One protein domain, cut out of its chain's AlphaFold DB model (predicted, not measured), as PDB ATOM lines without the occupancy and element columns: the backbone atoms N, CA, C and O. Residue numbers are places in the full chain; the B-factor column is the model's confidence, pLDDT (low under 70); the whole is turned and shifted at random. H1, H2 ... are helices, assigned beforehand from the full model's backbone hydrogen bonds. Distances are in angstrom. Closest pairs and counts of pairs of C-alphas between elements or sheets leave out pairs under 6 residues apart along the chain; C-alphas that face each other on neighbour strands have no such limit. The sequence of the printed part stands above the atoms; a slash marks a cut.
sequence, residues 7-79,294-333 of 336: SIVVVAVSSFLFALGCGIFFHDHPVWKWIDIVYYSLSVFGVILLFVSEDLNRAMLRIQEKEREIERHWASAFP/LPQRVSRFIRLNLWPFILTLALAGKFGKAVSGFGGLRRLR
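What this domain is: This is residues 7 to 79 and 294 to 333 of the 336 residues of an uncharacterized protein of Nitrospirillum amazonense (UniProt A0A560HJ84). H4 packs lengthwise between H1 and the early part of H2, whose residues 58 to 77 stick out as a long arm; short H3 meets H2's side by its end. The printed part has 113 residues, 103 of them in four named helices, in the order H1, H2, H3, H4 along the chain, with no named strand; its class is all helix. It is extended, with radius of gyration of the C-alphas 21.6 A and spans of 79 by 29 by 22 A.

Where its parts are: H1, residues 7 to 25, begins at C-alpha (80.264, 96.686, 111.883). H2, residues 31 to 77, 65.7 A long, has a kink of 29 degrees near residue 38. H3 is residues 294 to 305. H4, residues 307 to 331, 37.6 A long, ends at C-alpha (79.066, 59.185, 116.272).

How they stand to each other: H1 touches H4, the same way, at a shallow tilt of 23 degrees; the closest C-alphas, of Gly 23 and Ser 324, are 4.3 A apart. H2 touches H4 with residues 32 to 50 alone, opposite ways, at 33 degrees, only just shallow; closest are C-alphas 39 and 314, 5.0 A. H2 and H3 touch about perpendicular, 80 degrees; closest are C-alphas 53 and 304, 5.7 A. Every O i to N i+4 pair is within hydrogen-bond range in H1 and H3, 40 of 43 in H2, 19 of 21 in H4.

The domain as a whole: Residues 80 to 293 are not printed; C-alphas 79 and 294 are 42.2 A apart. Mean pLDDT of the printed part is 78.4; 37 residues are under 70.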
ATOM      1  N   SER A   7      79.080  97.405 112.347       80.50
ATOM      2  CA  SER A   7      80.264  96.686 111.883       80.50
ATOM      3  C   SER A   7      80.692  95.573 112.848       80.50
ATOM      4  O   SER A   7      80.953  94.445 112.425       80.50
ATOM      5  N   ILE A   8      80.720  95.854 114.155       81.69
ATOM      6  CA  ILE A   8      81.119  94.885 115.187       81.69
ATOM      7  C   ILE A   8      80.092  93.755 115.272       81.69
ATOM      8  O   ILE A   8      80.465  92.585 115.341       81.69
ATOM      9  N   VAL A   9      78.802  94.092 115.214       86.44
ATOM     10  CA  VAL A   9      77.710  93.109 115.273       86.44
ATOM     11  C   VAL A   9      77.773  92.161 114.077       86.44
ATOM     12  O   VAL A   9      77.687  90.946 114.248       86.44
ATOM     13  N   VAL A  10      77.984  92.691 112.870       89.38
ATOM     14  CA  VAL A  10      78.101  91.884 111.646       89.38
ATOM     15  C   VAL A  10      79.306  90.943 111.714       89.38
ATOM     16  O   VAL A  10      79.178  89.754 111.400       89.38
ATOM     17  N   VAL A  11      80.469  91.426 112.166       88.62
ATOM     18  CA  VAL A  11      81.661  90.577 112.334       88.62
ATOM     19  C   VAL A  11      81.455  89.522 113.424       88.62
ATOM     20  O   VAL A  11      81.855  88.369 113.252       88.62
ATOM     21  N   ALA A  12      80.773  89.858 114.519       90.19
ATOM     22  CA  ALA A  12      80.430  88.890 115.553       90.19
ATOM     23  C   ALA A  12      79.513  87.787 115.021       90.19
ATOM     24  O   ALA A  12      79.856  86.611 115.097       90.19
ATOM     25  N   VAL A  13      78.392  88.135 114.398       92.44
ATOM     26  CA  VAL A  13      77.450  87.134 113.880       92.44
ATOM     27  C   VAL A  13      78.116  86.243 112.827       92.44
ATOM     28  O   VAL A  13      78.031  85.019 112.914       92.44
ATOM     29  N   SER A  14      78.833  86.835 111.867       93.50
ATOM     30  CA  SER A  14      79.518  86.075 110.813       93.50
ATOM     31  C   SER A  14      80.602  85.141 111.358       93.50
ATOM     32  O   SER A  14      80.650  83.977 110.960       93.50
ATOM     33  N   SER A  15      81.430  85.595 112.305       92.62
ATOM     34  CA  SER A  15      82.477  84.758 112.910       92.62
ATOM     35  C   SER A  15      81.909  83.595 113.725       92.62
ATOM     36  O   SER A  15      82.431  82.483 113.642       92.62
ATOM     37  N   PHE A  16      80.806  83.800 114.450       93.50
ATOM     38  CA  PHE A  16      80.132  82.729 115.187       93.50
ATOM     39  C   PHE A  16      79.461  81.709 114.261       93.50
ATOM     40  O   PHE A  16      79.579  80.508 114.504       93.50
ATOM     41  N   LEU A  17      78.805  82.151 113.182       94.69
ATOM     42  CA  LEU A  17      78.232  81.250 112.172       94.69
ATOM     43  C   LEU A  17      79.318  80.439 111.456       94.69
ATOM     44  O   LEU A  17      79.158  79.236 111.242       94.69
ATOM     45  N   PHE A  18      80.443  81.075 111.133       94.75
ATOM     46  CA  PHE A  18      81.594  80.395 110.554       94.75
ATOM     47  C   PHE A  18      82.171  79.350 111.518       94.75
ATOM     48  O   PHE A  18      82.344  78.191 111.142       94.75
ATOM     49  N   ALA A  19      82.396  79.719 112.783       91.75
ATOM     50  CA  ALA A  19      82.900  78.803 113.801       91.75
ATOM     51  C   ALA A  19      81.944  77.629 114.068       91.75
ATOM     52  O   ALA A  19      82.406  76.501 114.252       91.75
ATOM     53  N   LEU A  20      80.628  77.869 114.035       92.69
ATOM     54  CA  LEU A  20      79.594  76.835 114.109       92.69
ATOM     55  C   LEU A  20      79.737  75.831 112.959       92.69
ATOM     56  O   LEU A  20      79.817  74.626 113.201       92.69
ATOM     57  N   GLY A  21      79.807  76.323 111.718       91.88
ATOM     58  CA  GLY A  21      79.989  75.490 110.530       91.88
ATOM     59  C   GLY A  21      81.274  74.669 110.613       91.88
ATOM     60  O   GLY A  21      81.236  73.442 110.508       91.88
ATOM     61  N   CYS A  22      82.407  75.318 110.891       91.81
ATOM     62  CA  CYS A  22      83.684  74.630 111.050       91.81
ATOM     63  C   CYS A  22      83.640  73.567 112.156       91.81
ATOM     64  O   CYS A  22      84.151  72.466 111.952       91.81
ATOM     65  N   GLY A  23      83.017  73.871 113.298       89.38
ATOM     66  CA  GLY A  23      82.858  72.944 114.419       89.38
ATOM     67  C   GLY A  23      82.113  71.667 114.032       89.38
ATOM     68  O   GLY A  23      82.526  70.574 114.412       89.38
ATOM     69  N   ILE A  24      81.061  71.789 113.220       90.06
ATOM     70  CA  ILE A  24      80.271  70.649 112.734       90.06
ATOM     71  C   ILE A  24      81.067  69.821 111.712       90.06
ATOM     72  O   ILE A  24      81.179  68.599 111.849       90.06
ATOM     73  N   PHE A  25      81.631  70.470 110.688       89.56
ATOM     74  CA  PHE A  25      82.247  69.770 109.555       89.56
ATOM     75  C   PHE A  25      83.633  69.189 109.866       89.56
ATOM     76  O   PHE A  25      83.965  68.117 109.366       89.56
ATOM     77  N   PHE A  26      84.424  69.839 110.722       88.62
ATOM     78  CA  PHE A  26      85.825  69.477 110.976       88.62
ATOM     79  C   PHE A  26      86.062  68.956 112.397       88.62
ATOM     80  O   PHE A  26      87.124  69.197 112.963       88.62
ATOM     81  N   HIS A  27      85.091  68.272 113.004       84.50
ATOM     82  CA  HIS A  27      85.126  67.917 114.429       84.50
ATOM     83  C   HIS A  27      86.366  67.121 114.878       84.50
ATOM     84  O   HIS A  27      86.884  67.381 115.961       84.50
ATOM     85  N   ASP A  28      86.894  66.234 114.033       85.75
ATOM     86  CA  ASP A  28      88.073  65.409 114.350       85.75
ATOM     87  C   ASP A  28      89.415  66.096 114.022       85.75
ATOM     88  O   ASP A  28      90.491  65.531 114.232       85.75
ATOM     89  N   HIS A  29      89.389  67.320 113.488       90.50
ATOM     90  CA  HIS A  29      90.596  67.975 113.000       90.50
ATOM     91  C   HIS A  29      91.510  68.420 114.163       90.50
ATOM     92  O   HIS A  29      91.040  69.036 115.126       90.50
ATOM     93  N   PRO A  30      92.841  68.211 114.081       90.38
ATOM     94  CA  PRO A  30      93.776  68.553 115.161       90.38
ATOM     95  C   PRO A  30      93.834  70.053 115.489       90.38
ATOM     96  O   PRO A  30      94.312  70.429 116.559       90.38
ATOM     97  N   VAL A  31      93.314  70.915 114.609       87.12
ATOM     98  CA  VAL A  31      93.213  72.370 114.828       87.12
ATOM     99  C   VAL A  31      92.446  72.712 116.111       87.12
ATOM    100  O   VAL A  31      92.845  73.636 116.816       87.12
ATOM    101  N   TRP A  32      91.430  71.934 116.505       88.75
ATOM    102  CA  TRP A  32      90.676  72.188 117.745       88.75
ATOM    103  C   TRP A  32      91.514  72.033 119.025       88.75
ATOM    104  O   TRP A  32      91.174  72.608 120.063       88.75
ATOM    105  N   LYS A  33      92.630  71.293 118.968       88.44
ATOM    106  CA  LYS A  33      93.580  71.192 120.089       88.44
ATOM    107  C   LYS A  33      94.371  72.490 120.266       88.44
ATOM    108  O   LYS A  33      94.611  72.905 121.393       88.44
ATOM    109  N   TRP A  34      94.706  73.159 119.163       91.25
ATOM    110  CA  TRP A  34      95.455  74.418 119.161       91.25
ATOM    111  C   TRP A  34      94.605  75.637 119.512       91.25
ATOM    112  O   TRP A  34      95.139  76.633 119.997       91.25
ATOM    113  N   ILE A  35      93.286  75.553 119.320       90.62
ATOM    114  CA  ILE A  35      92.381  76.673 119.597       90.62
ATOM    115  C   ILE A  35      92.452  77.139 121.049       90.62
ATOM    116  O   ILE A  35      92.372  78.341 121.266       90.62
ATOM    117  N   ASP A  36      92.669  76.260 122.031       86.06
ATOM    118  CA  ASP A  36      92.779  76.702 123.430       86.06
ATOM    119  C   ASP A  36      93.998  77.604 123.640       86.06
ATOM    120  O   ASP A  36      93.891  78.654 124.269       86.06
ATOM    121  N   ILE A  37      95.143  77.228 123.066       91.56
ATOM    122  CA  ILE A  37      96.395  77.985 123.181       91.56
ATOM    123  C   ILE A  37      96.222  79.384 122.572       91.56
ATOM    124  O   ILE A  37      96.600  80.392 123.178       91.56
ATOM    125  N   VAL A  38      95.594  79.454 121.395       86.81
ATOM    126  CA  VAL A  38      95.318  80.718 120.699       86.81
ATOM    127  C   VAL A  38      94.265  81.539 121.450       86.81
ATOM    128  O   VAL A  38      94.444  82.739 121.640       86.81
ATOM    129  N   TYR A  39      93.202  80.898 121.939       88.88
ATOM    130  CA  TYR A  39      92.115  81.530 122.684       88.88
ATOM    131  C   TYR A  39      92.615  82.229 123.945       88.88
ATOM    132  O   TYR A  39      92.297  83.400 124.154       88.88
ATOM    133  N   TYR A  40      93.390  81.537 124.786       88.00
ATOM    134  CA  TYR A  40      93.871  82.123 126.035       88.00
ATOM    135  C   TYR A  40      94.817  83.296 125.770       88.00
ATOM    136  O   TYR A  40      94.681  84.340 126.406       88.00
ATOM    137  N   SER A  41      95.693  83.175 124.768       87.69
ATOM    138  CA  SER A  41      96.601  84.256 124.369       87.69
ATOM    139  C   SER A  41      95.838  85.489 123.865       87.69
ATOM    140  O   SER A  41      96.093  86.604 124.322       87.69
ATOM    141  N   LEU A  42      94.849  85.301 122.981       86.44
ATOM    142  CA  LEU A  42      94.009  86.394 122.476       86.44
ATOM    143  C   LEU A  42      93.127  87.004 123.571       86.44
ATOM    144  O   LEU A  42      92.910  88.211 123.566       86.44
ATOM    145  N   SER A  43      92.646  86.199 124.521       81.69
ATOM    146  CA  SER A  43      91.818  86.679 125.633       81.69
ATOM    147  C   SER A  43      92.621  87.571 126.576       81.69
ATOM    148  O   SER A  43      92.167  88.662 126.910       81.69
ATOM    149  N   VAL A  44      93.835  87.157 126.958       87.19
ATOM    150  CA  VAL A  44      94.740  87.983 127.775       87.19
ATOM    151  C   VAL A  44      95.076  89.283 127.047       87.19
ATOM    152  O   VAL A  44      94.978  90.361 127.632       87.19
ATOM    153  N   PHE A  45      95.404  89.203 125.756       82.94
ATOM    154  CA  PHE A  45      95.708  90.386 124.957       82.94
ATOM    155  C   PHE A  45      94.505  91.331 124.831       82.94
ATOM    156  O   PHE A  45      94.649  92.541 124.987       82.94
ATOM    157  N   GLY A  46      93.304  90.787 124.618       82.50
ATOM    158  CA  GLY A  46      92.066  91.558 124.559       82.50
ATOM    159  C   GLY A  46      91.747  92.272 125.874       82.50
ATOM    160  O   GLY A  46      91.368  93.437 125.842       82.50
ATOM    161  N   VAL A  47      91.969  91.623 127.023       81.50
ATOM    162  CA  VAL A  47      91.790  92.245 128.347       81.50
ATOM    163  C   VAL A  47      92.797  93.375 128.577       81.50
ATOM    164  O   VAL A  47      92.410  94.448 129.032       81.50
ATOM    165  N   ILE A  48      94.071  93.178 128.224       79.31
ATOM    166  CA  ILE A  48      95.094  94.233 128.334       79.31
ATOM    167  C   ILE A  48      94.718  95.442 127.467       79.31
ATOM    168  O   ILE A  48      94.786  96.579 127.930       79.31
ATOM    169  N   LEU A  49      94.295  95.206 126.222       75.81
ATOM    170  CA  LEU A  49      93.854  96.279 125.328       75.81
ATOM    171  C   LEU A  49      92.618  97.008 125.860       75.81
ATOM    172  O   LEU A  49      92.554  98.229 125.742       75.81
ATOM    173  N   LEU A  50      91.678  96.282 126.469       78.62
ATOM    174  CA  LEU A  50      90.487  96.858 127.087       78.62
ATOM    175  C   LEU A  50      90.873  97.865 128.179       78.62
ATOM    176  O   LEU A  50      90.437  99.012 128.106       78.62
ATOM    177  N   PHE A  51      91.764  97.498 129.109       76.75
ATOM    178  CA  PHE A  51      92.235  98.413 130.159       76.75
ATOM    179  C   PHE A  51      92.948  99.648 129.596       76.75
ATOM    180  O   PHE A  51      92.647 100.770 129.995       76.75
ATOM    181  N   VAL A  52      93.834  99.466 128.612       71.38
ATOM    182  CA  VAL A  52      94.529 100.592 127.963       71.38
ATOM    183  C   VAL A  52      93.545 101.515 127.232       71.38
ATOM    184  O   VAL A  52      93.718 102.735 127.234       71.38
ATOM    185  N   SER A  53      92.508 100.955 126.603       72.31
ATOM    186  CA  SER A  53      91.474 101.744 125.930       72.31
ATOM    187  C   SER A  53      90.615 102.539 126.913       72.31
ATOM    188  O   SER A  53      90.195 103.651 126.597       72.31
ATOM    189  N   GLU A  54      90.383 102.003 128.112       75.94
ATOM    190  CA  GLU A  54      89.506 102.627 129.094       75.94
ATOM    191  C   GLU A  54      90.142 103.868 129.729       75.94
ATOM    192  O   GLU A  54      89.473 104.895 129.844       75.94
ATOM    193  N   ASP A  55      91.438 103.831 130.041       68.50
ATOM    194  CA  ASP A  55      92.159 105.002 130.557       68.50
ATOM    195  C   ASP A  55      92.197 106.148 129.534       68.50
ATOM    196  O   ASP A  55      91.956 107.311 129.873       68.50
ATOM    197  N   LEU A  56      92.413 105.822 128.254       61.81
ATOM    198  CA  LEU A  56      92.389 106.801 127.165       61.81
ATOM    199  C   LEU A  56      90.985 107.374 126.937       61.81
ATOM    200  O   LEU A  56      90.841 108.585 126.769       61.81
ATOM    201  N   ASN A  57      89.947 106.536 126.978       64.31
ATOM    202  CA  ASN A  57      88.567 107.003 126.861       64.31
ATOM    203  C   ASN A  57      88.167 107.888 128.045       64.31
ATOM    204  O   ASN A  57      87.518 108.910 127.839       64.31
ATOM    205  N   ARG A  58      88.589 107.565 129.273       68.44
ATOM    206  CA  ARG A  58      88.348 108.417 130.450       68.44
ATOM    207  C   ARG A  58      89.051 109.766 130.334       68.44
ATOM    208  O   ARG A  58      88.453 110.784 130.679       68.44
ATOM    209  N   ALA A  59      90.283 109.797 129.828       59.72
ATOM    210  CA  ALA A  59      90.989 111.048 129.566       59.72
ATOM    211  C   ALA A  59      90.266 111.890 128.501       59.72
ATOM    212  O   ALA A  59      90.030 113.078 128.717       59.72
ATOM    213  N   MET A  60      89.839 111.267 127.399       58.06
ATOM    214  CA  MET A  60      89.103 111.946 126.330       58.06
ATOM    215  C   MET A  60      87.752 112.490 126.815       58.06
ATOM    216  O   MET A  60      87.400 113.628 126.512       58.06
ATOM    217  N   LEU A  61      87.018 111.721 127.625       67.38
ATOM    218  CA  LEU A  61      85.755 112.158 128.222       67.38
ATOM    219  C   LEU A  61      85.944 113.369 129.140       67.38
ATOM    220  O   LEU A  61      85.156 114.305 129.059       67.38
ATOM    221  N   ARG A  62      87.009 113.403 129.956       69.25
ATOM    222  CA  ARG A  62      87.332 114.573 130.796       69.25
ATOM    223  C   ARG A  62      87.638 115.822 129.966       69.25
ATOM    224  O   ARG A  62      87.286 116.921 130.384       69.25
ATOM    225  N   ILE A  63      88.285 115.665 128.808       57.56
ATOM    226  CA  ILE A  63      88.560 116.778 127.886       57.56
ATOM    227  C   ILE A  63      87.250 117.287 127.275       57.56
ATOM    228  O   ILE A  63      86.961 118.474 127.378       57.56
ATOM    229  N   GLN A  64      86.417 116.393 126.737       67.25
ATOM    230  CA  GLN A  64      85.123 116.759 126.151       67.25
ATOM    231  C   GLN A  64      84.164 117.381 127.171       67.25
ATOM    232  O   GLN A  64      83.380 118.267 126.839       67.25
ATOM    233  N   GLU A  65      84.194 116.919 128.420       76.00
ATOM    234  CA  GLU A  65      83.371 117.485 129.485       76.00
ATOM    235  C   GLU A  65      83.801 118.913 129.827       76.00
ATOM    236  O   GLU A  65      82.938 119.785 129.926       76.00
ATOM    237  N   LYS A  66      85.115 119.174 129.886       64.31
ATOM    238  CA  LYS A  66      85.651 120.533 130.035       64.31
ATOM    239  C   LYS A  66      85.333 121.422 128.838       64.31
ATOM    240  O   LYS A  66      84.955 122.571 129.033       64.31
ATOM    241  N   GLU A  67      85.428 120.911 127.613       60.19
ATOM    242  CA  GLU A  67      85.029 121.662 126.414       60.19
ATOM    243  C   GLU A  67      83.545 122.030 126.454       60.19
ATOM    244  O   GLU A  67      83.194 123.186 126.241       60.19
ATOM    245  N   ARG A  68      82.669 121.089 126.824       71.44
ATOM    246  CA  ARG A  68      81.234 121.362 126.999       71.44
ATOM    247  C   ARG A  68      80.940 122.302 128.156       71.44
ATOM    248  O   ARG A  68      79.906 122.962 128.153       71.44
ATOM    249  N   GLU A  69      81.756 122.297 129.203       72.81
ATOM    250  CA  GLU A  69      81.630 123.243 130.308       72.81
ATOM    251  C   GLU A  69      82.003 124.656 129.852       72.81
ATOM    252  O   GLU A  69      81.251 125.589 130.129       72.81
ATOM    253  N   ILE A  70      83.086 124.798 129.083       61.16
ATOM    254  CA  ILE A  70      83.489 126.057 128.445       61.16
ATOM    255  C   ILE A  70      82.407 126.529 127.471       61.16
ATOM    256  O   ILE A  70      82.007 127.687 127.520       61.16
ATOM    257  N   GLU A  71      81.875 125.638 126.636       59.78
ATOM    258  CA  GLU A  71      80.806 125.947 125.686       59.78
ATOM    259  C   GLU A  71      79.513 126.371 126.399       59.78
ATOM    260  O   GLU A  71      78.857 127.322 125.981       59.78
ATOM    261  N   ARG A  72      79.171 125.729 127.524       68.81
ATOM    262  CA  ARG A  72      78.037 126.136 128.368       68.81
ATOM    263  C   ARG A  72      78.255 127.505 129.008       68.81
ATOM    264  O   ARG A  72      77.343 128.329 128.971       68.81
ATOM    265  N   HIS A  73      79.443 127.762 129.556       63.56
ATOM    266  CA  HIS A  73      79.795 129.082 130.085       63.56
ATOM    267  C   HIS A  73      79.699 130.143 128.986       63.56
ATOM    268  O   HIS A  73      79.102 131.196 129.195       63.56
ATOM    269  N   TRP A  74      80.192 129.827 127.792       54.28
ATOM    270  CA  TRP A  74      80.137 130.697 126.629       54.28
ATOM    271  C   TRP A  74      78.695 131.000 126.188       54.28
ATOM    272  O   TRP A  74      78.321 132.167 126.091       54.28
ATOM    273  N   ALA A  75      77.845 129.981 126.040       59.53
ATOM    274  CA  ALA A  75      76.428 130.152 125.710       59.53
ATOM    275  C   ALA A  75      75.659 130.961 126.774       59.53
ATOM    276  O   ALA A  75      74.737 131.704 126.443       59.53
ATOM    277  N   SER A  76      76.046 130.841 128.051       68.00
ATOM    278  CA  SER A  76      75.443 131.616 129.142       68.00
ATOM    279  C   SER A  76      75.917 133.074 129.195       68.00
ATOM    280  O   SER A  76      75.133 133.955 129.542       68.00
ATOM    281  N   ALA A  77      77.172 133.342 128.823       56.81
ATOM    282  CA  ALA A  77      77.756 134.681 128.818       56.81
ATOM    283  C   ALA A  77      77.339 135.510 127.588       56.81
ATOM    284  O   ALA A  77      77.307 136.739 127.659       56.81
ATOM    285  N   PHE A  78      76.992 134.849 126.477       50.78
ATOM    286  CA  PHE A  78      76.620 135.490 125.212       50.78
ATOM    287  C   PHE A  78      75.274 134.967 124.675       50.78
ATOM    288  O   PHE A  78      75.236 134.278 123.652       50.78
ATOM    289  N   PRO A  79      74.146 135.297 125.333       47.78
ATOM    290  CA  PRO A  79      72.826 134.901 124.856       47.78
ATOM    291  C   PRO A  79      72.545 135.539 123.485       47.78
ATOM    292  O   PRO A  79      72.413 136.755 123.373       47.78
ATOM    293  N   LEU A 294     102.637 108.549 111.096       63.12
ATOM    294  CA  LEU A 294     101.666 107.602 110.514       63.12
ATOM    295  C   LEU A 294     101.662 106.192 111.156       63.12
ATOM    296  O   LEU A 294     100.579 105.717 111.505       63.12
ATOM    297  N   PRO A 295     102.813 105.526 111.398       62.31
ATOM    298  CA  PRO A 295     102.826 104.221 112.064       62.31
ATOM    299  C   PRO A 295     102.303 104.248 113.511       62.31
ATOM    300  O   PRO A 295     101.671 103.286 113.950       62.31
ATOM    301  N   GLN A 296     102.481 105.346 114.253       62.44
ATOM    302  CA  GLN A 296     101.904 105.498 115.596       62.44
ATOM    303  C   GLN A 296     100.385 105.685 115.544       62.44
ATOM    304  O   GLN A 296      99.675 105.095 116.362       62.44
ATOM    305  N   ARG A 297      99.866 106.427 114.554       62.78
ATOM    306  CA  ARG A 297      98.415 106.567 114.334       62.78
ATOM    307  C   ARG A 297      97.761 105.229 113.985       62.78
ATOM    308  O   ARG A 297      96.749 104.874 114.583       62.78
ATOM    309  N   VAL A 298      98.377 104.448 113.093       67.62
ATOM    310  CA  VAL A 298      97.896 103.107 112.714       67.62
ATOM    311  C   VAL A 298      97.950 102.146 113.903       67.62
ATOM    312  O   VAL A 298      96.966 101.474 114.198       67.62
ATOM    313  N   SER A 299      99.056 102.128 114.656       70.19
ATOM    314  CA  SER A 299      99.175 101.305 115.867       70.19
ATOM    315  C   SER A 299      98.110 101.648 116.913       70.19
ATOM    316  O   SER A 299      97.602 100.761 117.600       70.19
ATOM    317  N   ARG A 300      97.750 102.927 117.036       66.38
ATOM    318  CA  ARG A 300      96.720 103.392 117.963       66.38
ATOM    319  C   ARG A 300      95.317 103.017 117.501       66.38
ATOM    320  O   ARG A 300      94.539 102.542 118.318       66.38
ATOM    321  N   PHE A 301      95.022 103.167 116.211       70.88
ATOM    322  CA  PHE A 301      93.760 102.710 115.629       70.88
ATOM    323  C   PHE A 301      93.570 101.206 115.854       70.88
ATOM    324  O   PHE A 301      92.520 100.773 116.317       70.88
ATOM    325  N   ILE A 302      94.626 100.421 115.628       69.62
ATOM    326  CA  ILE A 302      94.625  98.983 115.905       69.62
ATOM    327  C   ILE A 302      94.391  98.719 117.401       69.62
ATOM    328  O   ILE A 302      93.564  97.890 117.757       69.62
ATOM    329  N   ARG A 303      95.056  99.438 118.311       67.12
ATOM    330  CA  ARG A 303      94.870  99.216 119.756       67.12
ATOM    331  C   ARG A 303      93.478  99.601 120.266       67.12
ATOM    332  O   ARG A 303      92.926  98.872 121.081       67.12
ATOM    333  N   LEU A 304      92.920 100.713 119.793       69.75
ATOM    334  CA  LEU A 304      91.645 101.245 120.283       69.75
ATOM    335  C   LEU A 304      90.429 100.575 119.644       69.75
ATOM    336  O   LEU A 304      89.427 100.387 120.324       69.75
ATOM    337  N   ASN A 305      90.526 100.174 118.374       79.25
ATOM    338  CA  ASN A 305      89.372  99.676 117.626       79.25
ATOM    339  C   ASN A 305      89.430  98.173 117.336       79.25
ATOM    340  O   ASN A 305      88.395  97.600 117.020       79.25
ATOM    341  N   LEU A 306      90.589  97.506 117.442       81.31
ATOM    342  CA  LEU A 306      90.698  96.078 117.100       81.31
ATOM    343  C   LEU A 306      90.379  95.141 118.277       81.31
ATOM    344  O   LEU A 306      90.055  93.973 118.057       81.31
ATOM    345  N   TRP A 307      90.446  95.623 119.524       82.56
ATOM    346  CA  TRP A 307      90.211  94.792 120.712       82.56
ATOM    347  C   TRP A 307      88.835  94.092 120.738       82.56
ATOM    348  O   TRP A 307      88.810  92.907 121.089       82.56
ATOM    349  N   PRO A 308      87.711  94.714 120.304       82.94
ATOM    350  CA  PRO A 308      86.415  94.041 120.293       82.94
ATOM    351  C   PRO A 308      86.411  92.873 119.306       82.94
ATOM    352  O   PRO A 308      85.859  91.812 119.591       82.94
ATOM    353  N   PHE A 309      87.083  93.031 118.163       85.88
ATOM    354  CA  PHE A 309      87.190  91.997 117.137       85.88
ATOM    355  C   PHE A 309      88.073  90.833 117.593       85.88
ATOM    356  O   PHE A 309      87.710  89.677 117.385       85.88
ATOM    357  N   ILE A 310      89.191  91.118 118.270       85.19
ATOM    358  CA  ILE A 310      90.072  90.092 118.848       85.19
ATOM    359  C   ILE A 310      89.310  89.234 119.867       85.19
ATOM    360  O   ILE A 310      89.360  88.005 119.794       85.19
ATOM    361  N   LEU A 311      88.571  89.865 120.785       85.38
ATOM    362  CA  LEU A 311      87.766  89.142 121.773       85.38
ATOM    363  C   LEU A 311      86.641  88.342 121.116       85.38
ATOM    364  O   LEU A 311      86.410  87.189 121.479       85.38
ATOM    365  N   THR A 312      85.980  88.923 120.118       89.44
ATOM    366  CA  THR A 312      84.913  88.264 119.358       89.44
ATOM    367  C   THR A 312      85.424  87.009 118.652       89.44
ATOM    368  O   THR A 312      84.819  85.947 118.777       89.44
ATOM    369  N   LEU A 313      86.577  87.090 117.978       87.31
ATOM    370  CA  LEU A 313      87.206  85.943 117.319       87.31
ATOM    371  C   LEU A 313      87.646  84.871 118.322       87.31
ATOM    372  O   LEU A 313      87.444  83.682 118.072       87.31
ATOM    373  N   ALA A 314      88.205  85.271 119.468       90.19
ATOM    374  CA  ALA A 314      88.567  84.338 120.531       90.19
ATOM    375  C   ALA A 314      87.327  83.568 121.028       90.19
ATOM    376  O   ALA A 314      87.327  82.335 121.078       90.19
ATOM    377  N   LEU A 315      86.241  84.281 121.335       91.62
ATOM    378  CA  LEU A 315      84.987  83.680 121.790       91.62
ATOM    379  C   LEU A 315      84.354  82.777 120.723       91.62
ATOM    380  O   LEU A 315      83.936  81.665 121.051       91.62
ATOM    381  N   ALA A 316      84.350  83.200 119.457       93.38
ATOM    382  CA  ALA A 316      83.855  82.397 118.342       93.38
ATOM    383  C   ALA A 316      84.653  81.090 118.188       93.38
ATOM    384  O   ALA A 316      84.064  80.018 118.060       93.38
ATOM    385  N   GLY A 317      85.987  81.138 118.284       90.25
ATOM    386  CA  GLY A 317      86.834  79.942 118.229       90.25
ATOM    387  C   GLY A 317      86.522  78.942 119.347       90.25
ATOM    388  O   GLY A 317      86.360  77.745 119.096       90.25
ATOM    389  N   LYS A 318      86.357  79.435 120.581       92.00
ATOM    390  CA  LYS A 318      85.961  78.605 121.729       92.00
ATOM    391  C   LYS A 318      84.561  78.013 121.559       92.00
ATOM    392  O   LYS A 318      84.345  76.850 121.896       92.00
ATOM    393  N   PHE A 319      83.632  78.782 120.997       93.31
ATOM    394  CA  PHE A 319      82.295  78.305 120.662       93.31
ATOM    395  C   PHE A 319      82.335  77.178 119.619       93.31
ATOM    396  O   PHE A 319      81.760  76.115 119.850       93.31
ATOM    397  N   GLY A 320      83.086  77.349 118.526       92.06
ATOM    398  CA  GLY A 320      83.265  76.306 117.510       92.06
ATOM    399  C   GLY A 320      83.839  75.008 118.088       92.06
ATOM    400  O   GLY A 320      83.375  73.919 117.751       92.06
ATOM    401  N   LYS A 321      84.780  75.117 119.035       91.06
ATOM    402  CA  LYS A 321      85.337  73.957 119.745       91.06
ATOM    403  C   LYS A 321      84.302  73.244 120.612       91.06
ATOM    404  O   LYS A 321      84.286  72.018 120.682       91.06
ATOM    405  N   ALA A 322      83.439  73.995 121.292       91.19
ATOM    406  CA  ALA A 322      82.359  73.395 122.067       91.19
ATOM    407  C   ALA A 322      81.415  72.596 121.148       91.19
ATOM    408  O   ALA A 322      81.056  71.462 121.463       91.19
ATOM    409  N   VAL A 323      81.081  73.150 119.978       91.62
ATOM    410  CA  VAL A 323      80.231  72.500 118.968       91.62
ATOM    411  C   VAL A 323      80.875  71.230 118.402       91.62
ATOM    412  O   VAL A 323      80.181  70.220 118.261       91.62
ATOM    413  N   SER A 324      82.182  71.230 118.117       90.19
ATOM    414  CA  SER A 324      82.860  70.029 117.603       90.19
ATOM    415  C   SER A 324      82.821  68.860 118.587       90.19
ATOM    416  O   SER A 324      82.597  67.717 118.179       90.19
ATOM    417  N   GLY A 325      82.921  69.142 119.890       85.62
ATOM    418  CA  GLY A 325      82.748  68.140 120.945       85.62
ATOM    419  C   GLY A 325      81.366  67.469 120.929       85.62
ATOM    420  O   GLY A 325      81.263  66.257 121.125       85.62
ATOM    421  N   PHE A 326      80.299  68.219 120.623       83.94
ATOM    422  CA  PHE A 326      78.946  67.661 120.477       83.94
ATOM    423  C   PHE A 326      78.785  66.790 119.222       83.94
ATOM    424  O   PHE A 326      78.055  65.797 119.255       83.94
ATOM    425  N   GLY A 327      79.466  67.133 118.124       73.62
ATOM    426  CA  GLY A 327      79.461  66.341 116.890       73.62
ATOM    427  C   GLY A 327      80.054  64.940 117.083       73.62
ATOM    428  O   GLY A 327      79.464  63.954 116.634       73.62
ATOM    429  N   GLY A 328      81.157  64.837 117.834       67.56
ATOM    430  CA  GLY A 328      81.792  63.555 118.169       67.56
ATOM    431  C   GLY A 328      80.909  62.635 119.023       67.56
ATOM    432  O   GLY A 328      80.844  61.429 118.782       67.56
ATOM    433  N   LEU A 329      80.137  63.201 119.959       65.50
ATOM    434  CA  LEU A 329      79.200  62.449 120.809       65.50
ATOM    435  C   LEU A 329      78.072  61.766 120.017       65.50
ATOM    436  O   LEU A 329      77.583  60.717 120.438       65.50
ATOM    437  N   ARG A 330      77.664  62.309 118.860       62.19
ATOM    438  CA  ARG A 330      76.653  61.662 118.002       62.19
ATOM    439  C   ARG A 330      77.188  60.428 117.278       62.19
ATOM    440  O   ARG A 330      76.412  59.501 117.077       62.19
ATOM    441  N   ARG A 331      78.477  60.373 116.925       60.66
ATOM    442  CA  ARG A 331      79.066  59.185 116.272       60.66
ATOM    443  C   ARG A 331      79.192  57.996 117.221       60.66
ATOM    444  O   ARG A 331      78.971  56.868 116.801       60.66
ATOM    445  N   LEU A 332      79.443  58.245 118.507       59.84
ATOM    446  CA  LEU A 332      79.528  57.191 119.527       59.84
ATOM    447  C   LEU A 332      78.176  56.539 119.860       59.84
ATOM    448  O   LEU A 332      78.152  55.464 120.445       59.84
ATOM    449  N   ARG A 333      77.049  57.157 119.482       60.19
ATOM    450  CA  ARG A 333      75.702  56.634 119.764       60.19
ATOM    451  C   ARG A 333      75.108  55.795 118.616       60.19
ATOM    452  O   ARG A 333      73.992  55.313 118.754       60.19
TER     453      ARG A 333